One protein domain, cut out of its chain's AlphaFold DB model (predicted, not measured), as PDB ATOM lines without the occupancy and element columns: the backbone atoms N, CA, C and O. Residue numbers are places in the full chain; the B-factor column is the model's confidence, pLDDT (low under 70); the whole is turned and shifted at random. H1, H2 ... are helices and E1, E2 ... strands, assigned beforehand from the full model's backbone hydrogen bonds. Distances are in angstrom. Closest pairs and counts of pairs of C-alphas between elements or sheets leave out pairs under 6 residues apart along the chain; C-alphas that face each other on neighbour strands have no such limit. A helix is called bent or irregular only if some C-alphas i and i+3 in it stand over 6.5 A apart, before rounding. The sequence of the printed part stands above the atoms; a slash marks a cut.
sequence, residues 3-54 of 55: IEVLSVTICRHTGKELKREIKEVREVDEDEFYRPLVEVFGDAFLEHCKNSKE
ATOM      1  N   ILE A   3      22.368 -33.853 -51.391       94.88
ATOM      2  CA  ILE A   3      21.623 -33.400 -50.216       94.88
ATOM      3  C   ILE A   3      20.714 -32.214 -50.537       94.88
ATOM      4  O   ILE A   3      20.945 -31.469 -51.492       94.88
ATOM      5  N   GLU A   4      19.727 -31.999 -49.672       96.62
ATOM      6  CA  GLU A   4      18.811 -30.863 -49.725       96.62
ATOM      7  C   GLU A   4      18.963 -30.002 -48.468       96.62
ATOM      8  O   GLU A   4      18.929 -30.502 -47.341       96.62
ATOM      9  N   VAL A   5      19.087 -28.688 -48.644       95.06
ATOM     10  CA  VAL A   5      19.031 -27.729 -47.538       95.06
ATOM     11  C   VAL A   5      17.568 -27.382 -47.288       95.06
ATOM     12  O   VAL A   5      16.919 -26.739 -48.113       95.06
ATOM     13  N   LEU A   6      17.037 -27.808 -46.142       96.69
ATOM     14  CA  LEU A   6      15.633 -27.622 -45.773       96.69
ATOM     15  C   LEU A   6      15.451 -26.434 -44.827       96.69
ATOM     16  O   LEU A   6      16.187 -26.263 -43.858       96.69
ATOM     17  N   SER A   7      14.404 -25.652 -45.066       97.19
ATOM     18  CA  SER A   7      13.891 -24.655 -44.132       97.19
ATOM     19  C   SER A   7      12.502 -25.082 -43.669       97.19
ATOM     20  O   SER A   7      11.592 -25.248 -44.483       97.19
ATOM     21  N   VAL A   8      12.348 -25.273 -42.359       97.75
ATOM     22  CA  VAL A   8      11.084 -25.678 -41.737       97.75
ATOM     23  C   VAL A   8      10.661 -24.616 -40.732       97.75
ATOM     24  O   VAL A   8      11.439 -24.214 -39.869       97.75
ATOM     25  N   THR A   9       9.410 -24.174 -40.825       97.81
ATOM     26  CA  THR A   9       8.780 -23.311 -39.828       97.81
ATOM     27  C   THR A   9       7.920 -24.170 -38.921       97.81
ATOM     28  O   THR A   9       6.969 -24.799 -39.386       97.81
ATOM     29  N   ILE A  10       8.210 -24.158 -37.624       98.00
ATOM     30  CA  ILE A  10       7.491 -24.952 -36.625       98.00
ATOM     31  C   ILE A  10       6.703 -24.018 -35.708       98.00
ATOM     32  O   ILE A  10       7.221 -23.017 -35.206       98.00
ATOM     33  N   CYS A  11       5.439 -24.353 -35.458       97.19
ATOM     34  CA  CYS A  11       4.645 -23.696 -34.433       97.19
ATOM     35  C   CYS A  11       5.211 -24.038 -33.053       97.19
ATOM     36  O   CYS A  11       5.078 -25.165 -32.582       97.19
ATOM     37  N   ARG A  12       5.789 -23.049 -32.366       97.00
ATOM     38  CA  ARG A  12       6.425 -23.242 -31.054       97.00
ATOM     39  C   ARG A  12       5.509 -23.877 -29.999       97.00
ATOM     40  O   ARG A  12       5.985 -24.641 -29.173       97.00
ATOM     41  N   HIS A  13       4.216 -23.558 -30.015       97.06
ATOM     42  CA  HIS A  13       3.272 -24.008 -28.985       97.06
ATOM     43  C   HIS A  13       2.817 -25.458 -29.170       97.06
ATOM     44  O   HIS A  13       2.492 -26.123 -28.195       97.06
ATOM     45  N   THR A  14       2.752 -25.937 -30.414       97.00
ATOM     46  CA  THR A  14       2.198 -27.262 -30.736       97.00
ATOM     47  C   THR A  14       3.241 -28.229 -31.281       97.00
ATOM     48  O   THR A  14       2.941 -29.407 -31.438       97.00
ATOM     49  N   GLY A  15       4.433 -27.738 -31.631       96.50
ATOM     50  CA  GLY A  15       5.463 -28.504 -32.330       96.50
ATOM     51  C   GLY A  15       5.100 -28.862 -33.774       96.50
ATOM     52  O   GLY A  15       5.874 -29.543 -34.436       96.50
ATOM     53  N   LYS A  16       3.941 -28.424 -34.285       97.38
ATOM     54  CA  LYS A  16       3.499 -28.763 -35.643       97.38
ATOM     55  C   LYS A  16       4.260 -27.960 -36.690       97.38
ATOM     56  O   LYS A  16       4.439 -26.751 -36.535       97.38
ATOM     57  N   GLU A  17       4.633 -28.615 -37.782       97.56
ATOM     58  CA  GLU A  17       5.146 -27.935 -38.970       97.56
ATOM     59  C   GLU A  17       4.054 -27.052 -39.590       97.56
ATOM     60  O   GLU A  17       2.915 -27.475 -39.782       97.56
ATOM     61  N   LEU A  18       4.412 -25.805 -39.885       96.94
ATOM     62  CA  LEU A  18       3.567 -24.833 -40.578       96.94
ATOM     63  C   LEU A  18       3.993 -24.660 -42.036       96.94
ATOM     64  O   LEU A  18       3.161 -24.384 -42.896       96.94
ATOM     65  N   LYS A  19       5.296 -24.779 -42.308       96.75
ATOM     66  CA  LYS A  19       5.876 -24.628 -43.644       96.75
ATOM     67  C   LYS A  19       7.136 -25.474 -43.763       96.75
ATOM     68  O   LYS A  19       7.923 -25.524 -42.822       96.75
ATOM     69  N   ARG A  20       7.349 -26.060 -44.941       97.38
ATOM     70  CA  ARG A  20       8.580 -26.746 -45.342       97.38
ATOM     71  C   ARG A  20       8.972 -26.290 -46.742       97.38
ATOM     72  O   ARG A  20       8.120 -26.210 -47.622       97.38
ATOM     73  N   GLU A  21      10.240 -25.959 -46.935       97.81
ATOM     74  CA  GLU A  21      10.778 -25.461 -48.201       97.81
ATOM     75  C   GLU A  21      12.186 -26.017 -48.428       97.81
ATOM     76  O   GLU A  21      13.023 -25.961 -47.524       97.81
ATOM     77  N   ILE A  22      12.451 -26.522 -49.634       97.19
ATOM     78  CA  ILE A  22      13.809 -26.845 -50.086       97.19
ATOM     79  C   ILE A  22      14.443 -25.543 -50.571       97.19
ATOM     80  O   ILE A  22      13.936 -24.909 -51.496       97.19
ATOM     81  N   LYS A  23      15.523 -25.124 -49.917       97.06
ATOM     82  CA  LYS A  23      16.269 -23.905 -50.246       97.06
ATOM     83  C   LYS A  23      17.321 -24.147 -51.315       97.06
ATOM     84  O   LYS A  23      17.566 -23.268 -52.132       97.06
ATOM     85  N   GLU A  24      17.938 -25.320 -51.291       96.50
ATOM     86  CA  GLU A  24      19.051 -25.664 -52.167       96.50
ATOM     87  C   GLU A  24      19.161 -27.182 -52.294       96.50
ATOM     88  O   GLU A  24      18.860 -27.910 -51.345       96.50
ATOM     89  N   VAL A  25      19.628 -27.643 -53.451       96.69
ATOM     90  CA  VAL A  25      20.078 -29.017 -53.669       96.69
ATOM     91  C   VAL A  25      21.545 -28.944 -54.064       96.69
ATOM     92  O   VAL A  25      21.888 -28.205 -54.987       96.69
ATOM     93  N   ARG A  26      22.407 -29.696 -53.379       95.94
ATOM     94  CA  ARG A  26      23.846 -29.710 -53.670       95.94
ATOM     95  C   ARG A  26      24.437 -31.105 -53.563       95.94
ATOM     96  O   ARG A  26      23.943 -31.952 -52.820       95.94
ATOM     97  N   GLU A  27      25.511 -31.321 -54.301       97.38
ATOM     98  CA  GLU A  27      26.324 -32.527 -54.207       97.38
ATOM     99  C   GLU A  27      27.480 -32.286 -53.232       97.38
ATOM    100  O   GLU A  27      28.126 -31.240 -53.273       97.38
ATOM    101  N   VAL A  28      27.691 -33.225 -52.312       94.56
ATOM    102  CA  VAL A  28      28.716 -33.157 -51.264       94.56
ATOM    103  C   VAL A  28      29.484 -34.468 -51.174       94.56
ATOM    104  O   VAL A  28      28.953 -35.532 -51.517       94.56
ATOM    105  N   ASP A  29      30.714 -34.391 -50.677       96.75
ATOM    106  CA  ASP A  29      31.439 -35.565 -50.209       96.75
ATOM    107  C   ASP A  29      30.765 -36.127 -48.947       96.75
ATOM    108  O   ASP A  29      30.342 -35.384 -48.058       96.75
ATOM    109  N   GLU A  30      30.587 -37.443 -48.911       92.75
ATOM    110  CA  GLU A  30      29.837 -38.108 -47.847       92.75
ATOM    111  C   GLU A  30      30.631 -38.160 -46.538       92.75
ATOM    112  O   GLU A  30      30.081 -37.873 -45.470       92.75
ATOM    113  N   ASP A  31      31.930 -38.442 -46.625       93.75
ATOM    114  CA  ASP A  31      32.806 -38.543 -45.461       93.75
ATOM    115  C   ASP A  31      32.962 -37.178 -44.786       93.75
ATOM    116  O   ASP A  31      32.899 -37.073 -43.559       93.75
ATOM    117  N   GLU A  32      33.113 -36.105 -45.566       93.12
ATOM    118  CA  GLU A  32      33.119 -34.738 -45.037       93.12
ATOM    119  C   GLU A  32      31.786 -34.353 -44.389       93.12
ATOM    120  O   GLU A  32      31.781 -33.695 -43.346       93.12
ATOM    121  N   PHE A  33      30.658 -34.775 -44.967       92.75
ATOM    122  CA  PHE A  33      29.332 -34.453 -44.442       92.75
ATOM    123  C   PHE A  33      29.073 -35.089 -43.068       92.75
ATOM    124  O   PHE A  33      28.532 -34.429 -42.178       92.75
ATOM    125  N   TYR A  34      29.467 -36.351 -42.870       91.38
ATOM    126  CA  TYR A  34      29.245 -37.064 -41.607       91.38
ATOM    127  C   TYR A  34      30.336 -36.838 -40.556       91.38
ATOM    128  O   TYR A  34      30.075 -37.066 -39.371       91.38
ATOM    129  N   ARG A  35      31.527 -36.353 -40.937       93.75
ATOM    130  CA  ARG A  35      32.656 -36.138 -40.013       93.75
ATOM    131  C   ARG A  35      32.279 -35.385 -38.729       93.75
ATOM    132  O   ARG A  35      32.603 -35.904 -37.663       93.75
ATOM    133  N   PRO A  36      31.532 -34.261 -38.759       93.44
ATOM    134  CA  PRO A  36      31.172 -33.555 -37.529       93.44
ATOM    135  C   PRO A  36      30.303 -34.395 -36.586       93.44
ATOM    136  O   PRO A  36      30.436 -34.306 -35.370       93.44
ATOM    137  N   LEU A  37      29.410 -35.229 -37.130       89.94
ATOM    138  CA  LEU A  37      28.565 -36.107 -36.317       89.94
ATOM    139  C   LEU A  37      29.395 -37.200 -35.647       89.94
ATOM    140  O   LEU A  37      29.169 -37.503 -34.479       89.94
ATOM    141  N   VAL A  38      30.371 -37.759 -36.365       91.06
ATOM    142  CA  VAL A  38      31.301 -38.749 -35.810       91.06
ATOM    143  C   VAL A  38      32.199 -38.119 -34.747       91.06
ATOM    144  O   VAL A  38      32.397 -38.719 -33.700       91.06
ATOM    145  N   GLU A  39      32.696 -36.904 -34.953       92.75
ATOM    146  CA  GLU A  39      33.542 -36.220 -33.966       92.75
ATOM    147  C   GLU A  39      32.785 -35.876 -32.675       92.75
ATOM    148  O   GLU A  39      33.356 -35.943 -31.590       92.75
ATOM    149  N   VAL A  40      31.498 -35.530 -32.771       92.94
ATOM    150  CA  VAL A  40      30.686 -35.158 -31.600       92.94
ATOM    151  C   VAL A  40      30.088 -36.377 -30.896       92.94
ATOM    152  O   VAL A  40      30.024 -36.409 -29.669       92.94
ATOM    153  N   PHE A  41      29.615 -37.371 -31.650       91.62
ATOM    154  CA  PHE A  41      28.836 -38.491 -31.108       91.62
ATOM    155  C   PHE A  41      29.523 -39.851 -31.231       91.62
ATOM    156  O   PHE A  41      29.018 -40.827 -30.677       91.62
ATOM    157  N   GLY A  42      30.645 -39.942 -31.946       89.31
ATOM    158  CA  GLY A  42      31.312 -41.207 -32.250       89.31
ATOM    159  C   GLY A  42      31.714 -41.968 -30.996       89.31
ATOM    160  O   GLY A  42      31.389 -43.147 -30.877       89.31
ATOM    161  N   ASP A  43      32.321 -41.287 -30.026       89.25
ATOM    162  CA  ASP A  43      32.749 -41.919 -28.776       89.25
ATOM    163  C   ASP A  43      31.557 -42.464 -27.980       89.25
ATOM    164  O   ASP A  43      31.539 -43.641 -27.620       89.25
ATOM    165  N   ALA A  44      30.505 -41.656 -27.804       87.38
ATOM    166  CA  ALA A  44      29.288 -42.071 -27.106       87.38
ATOM    167  C   ALA A  44      28.586 -43.251 -27.805       87.38
ATOM    168  O   ALA A  44      28.083 -44.168 -27.150       87.38
ATOM    169  N   PHE A  45      28.572 -43.259 -29.140       85.81
ATOM    170  CA  PHE A  45      28.034 -44.367 -29.925       85.81
ATOM    171  C   PHE A  45      28.857 -45.647 -29.731       85.81
ATOM    172  O   PHE A  45      28.296 -46.713 -29.475       85.81
ATOM    173  N   LEU A  46      30.190 -45.552 -29.793       86.88
ATOM    174  CA  LEU A  46      31.085 -46.693 -29.597       86.88
ATOM    175  C   LEU A  46      30.982 -47.268 -28.181       86.88
ATOM    176  O   LEU A  46      30.985 -48.490 -28.025       86.88
ATOM    177  N   GLU A  47      30.869 -46.421 -27.159       89.94
ATOM    178  CA  GLU A  47      30.628 -46.846 -25.777       89.94
ATOM    179  C   GLU A  47      29.299 -47.588 -25.636       89.94
ATOM    180  O   GLU A  47      29.256 -48.688 -25.081       89.94
ATOM    181  N   HIS A  48      28.219 -47.047 -26.206       85.75
ATOM    182  CA  HIS A  48      26.917 -47.706 -26.191       85.75
ATOM    183  C   HIS A  48      26.957 -49.080 -26.883       85.75
ATOM    184  O   HIS A  48      26.429 -50.065 -26.356       85.75
ATOM    185  N   CYS A  49      27.628 -49.180 -28.034       81.50
ATOM    186  CA  CYS A  49      27.784 -50.439 -28.760       81.50
ATOM    187  C   CYS A  49      28.635 -51.474 -28.016       81.50
ATOM    188  O   CYS A  49      28.356 -52.667 -28.132       81.50
ATOM    189  N   LYS A  50      29.667 -51.051 -27.275       84.69
ATOM    190  CA  LYS A  50      30.473 -51.951 -26.432       84.69
ATOM    191  C   LYS A  50      29.632 -52.521 -25.292       84.69
ATOM    192  O   LYS A  50      29.540 -53.736 -25.168       84.69
ATOM    193  N   ASN A  51      28.923 -51.659 -24.566       77.12
ATOM    194  CA  ASN A  51      28.078 -52.067 -23.439       77.12
ATOM    195  C   ASN A  51      26.918 -52.982 -23.868       77.12
ATOM    196  O   ASN A  51      26.502 -53.854 -23.116       77.12
ATOM    197  N   SER A  52      26.417 -52.821 -25.096       69.19
ATOM    198  CA  SER A  52      25.344 -53.661 -25.646       69.19
ATOM    199  C   SER A  52      25.814 -55.045 -26.116       69.19
ATOM    200  O   SER A  52      24.983 -55.904 -26.380       69.19
ATOM    201  N   LYS A  53      27.129 -55.267 -26.263       60.94
ATOM    202  CA  LYS A  53      27.714 -56.570 -26.634       60.94
ATOM    203  C   LYS A  53      28.104 -57.424 -25.425       60.94
ATOM    204  O   LYS A  53      28.440 -58.590 -25.608       60.94
ATOM    205  N   GLU A  54      28.093 -56.848 -24.227       57.47
ATOM    206  CA  GLU A  54      28.457 -57.516 -22.970       57.47
ATOM    207  C   GLU A  54      27.231 -58.002 -22.163       57.47
ATOM    208  O   GLU A  54      27.401 -58.532 -21.064       57.47
TER     209      GLU A  54
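This is residues 3 to 54 of the 55 residues of an uncharacterized protein of Tissierella praeacuta DSM 18095 (UniProt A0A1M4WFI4). A long, curved two-stranded hairpin, E1 and E2, makes one half of the shape, and a bent helix, H1, leads away from the end of E2 to make the other half. Residues 34 to 54, of which 34 to 51 belong to H1, stick out free of the hairpin. The printed part has 52 residues, with two named strands and one named helix in the order E1, E2, H1; the sheet, E1 - E2, is antiparallel and the class is mixed, helices and strands. The whole is extended, with a radius of gyration of the C-alphas of 16.9 A, and flat, spanning 44 by 33 by 15 A.

E1, residues 3 to 10, and E2, residues 17 to 27, form a hairpin, antiparallel at 164 degrees between their directions. C-alphas 4 and 25 face each other at 4.5 A. N 5 and O 24, 2.8 A apart, and N 9 and O 19, 2.8 A apart, are within hydrogen-bond range. H1, residues 30 to 51, was assigned as one helix by its hydrogen bonds but is bent: C-alphas 40 and 43 are 7.6 A apart. Its arms, H1a, residues 30 to 40, and H1b, residues 43 to 51, are about perpendicular at 75 degrees. H1a is irregular, with C-alphas 33 and 36 7.2 A apart. Every O i to N i+4 pair is within hydrogen-bond range in H1b, and 5 of 7 are in H1a. E1 is apart from both arms, and E2 is apart from H1b.

E2 is 26.5 A long and ends at C-alpha 27, (26.324, -32.527, -54.207). E1 is 21.3 A long and begins at C-alpha 3, (21.623, -33.400, -50.216). H1a is 16.5 A long; H1b is 12.4 A long and ends at C-alpha 51, (28.078, -52.067, -23.439).

The C-alphas of Lys 23 and Glu 54, the two farthest apart, are 45.0 A apart. The printed part has no cut. The link from E1 to E2 is short and that from E2 to H1 is tight. The mean pLDDT of the printed part is 91.7; residues 52 to 54 are under 70.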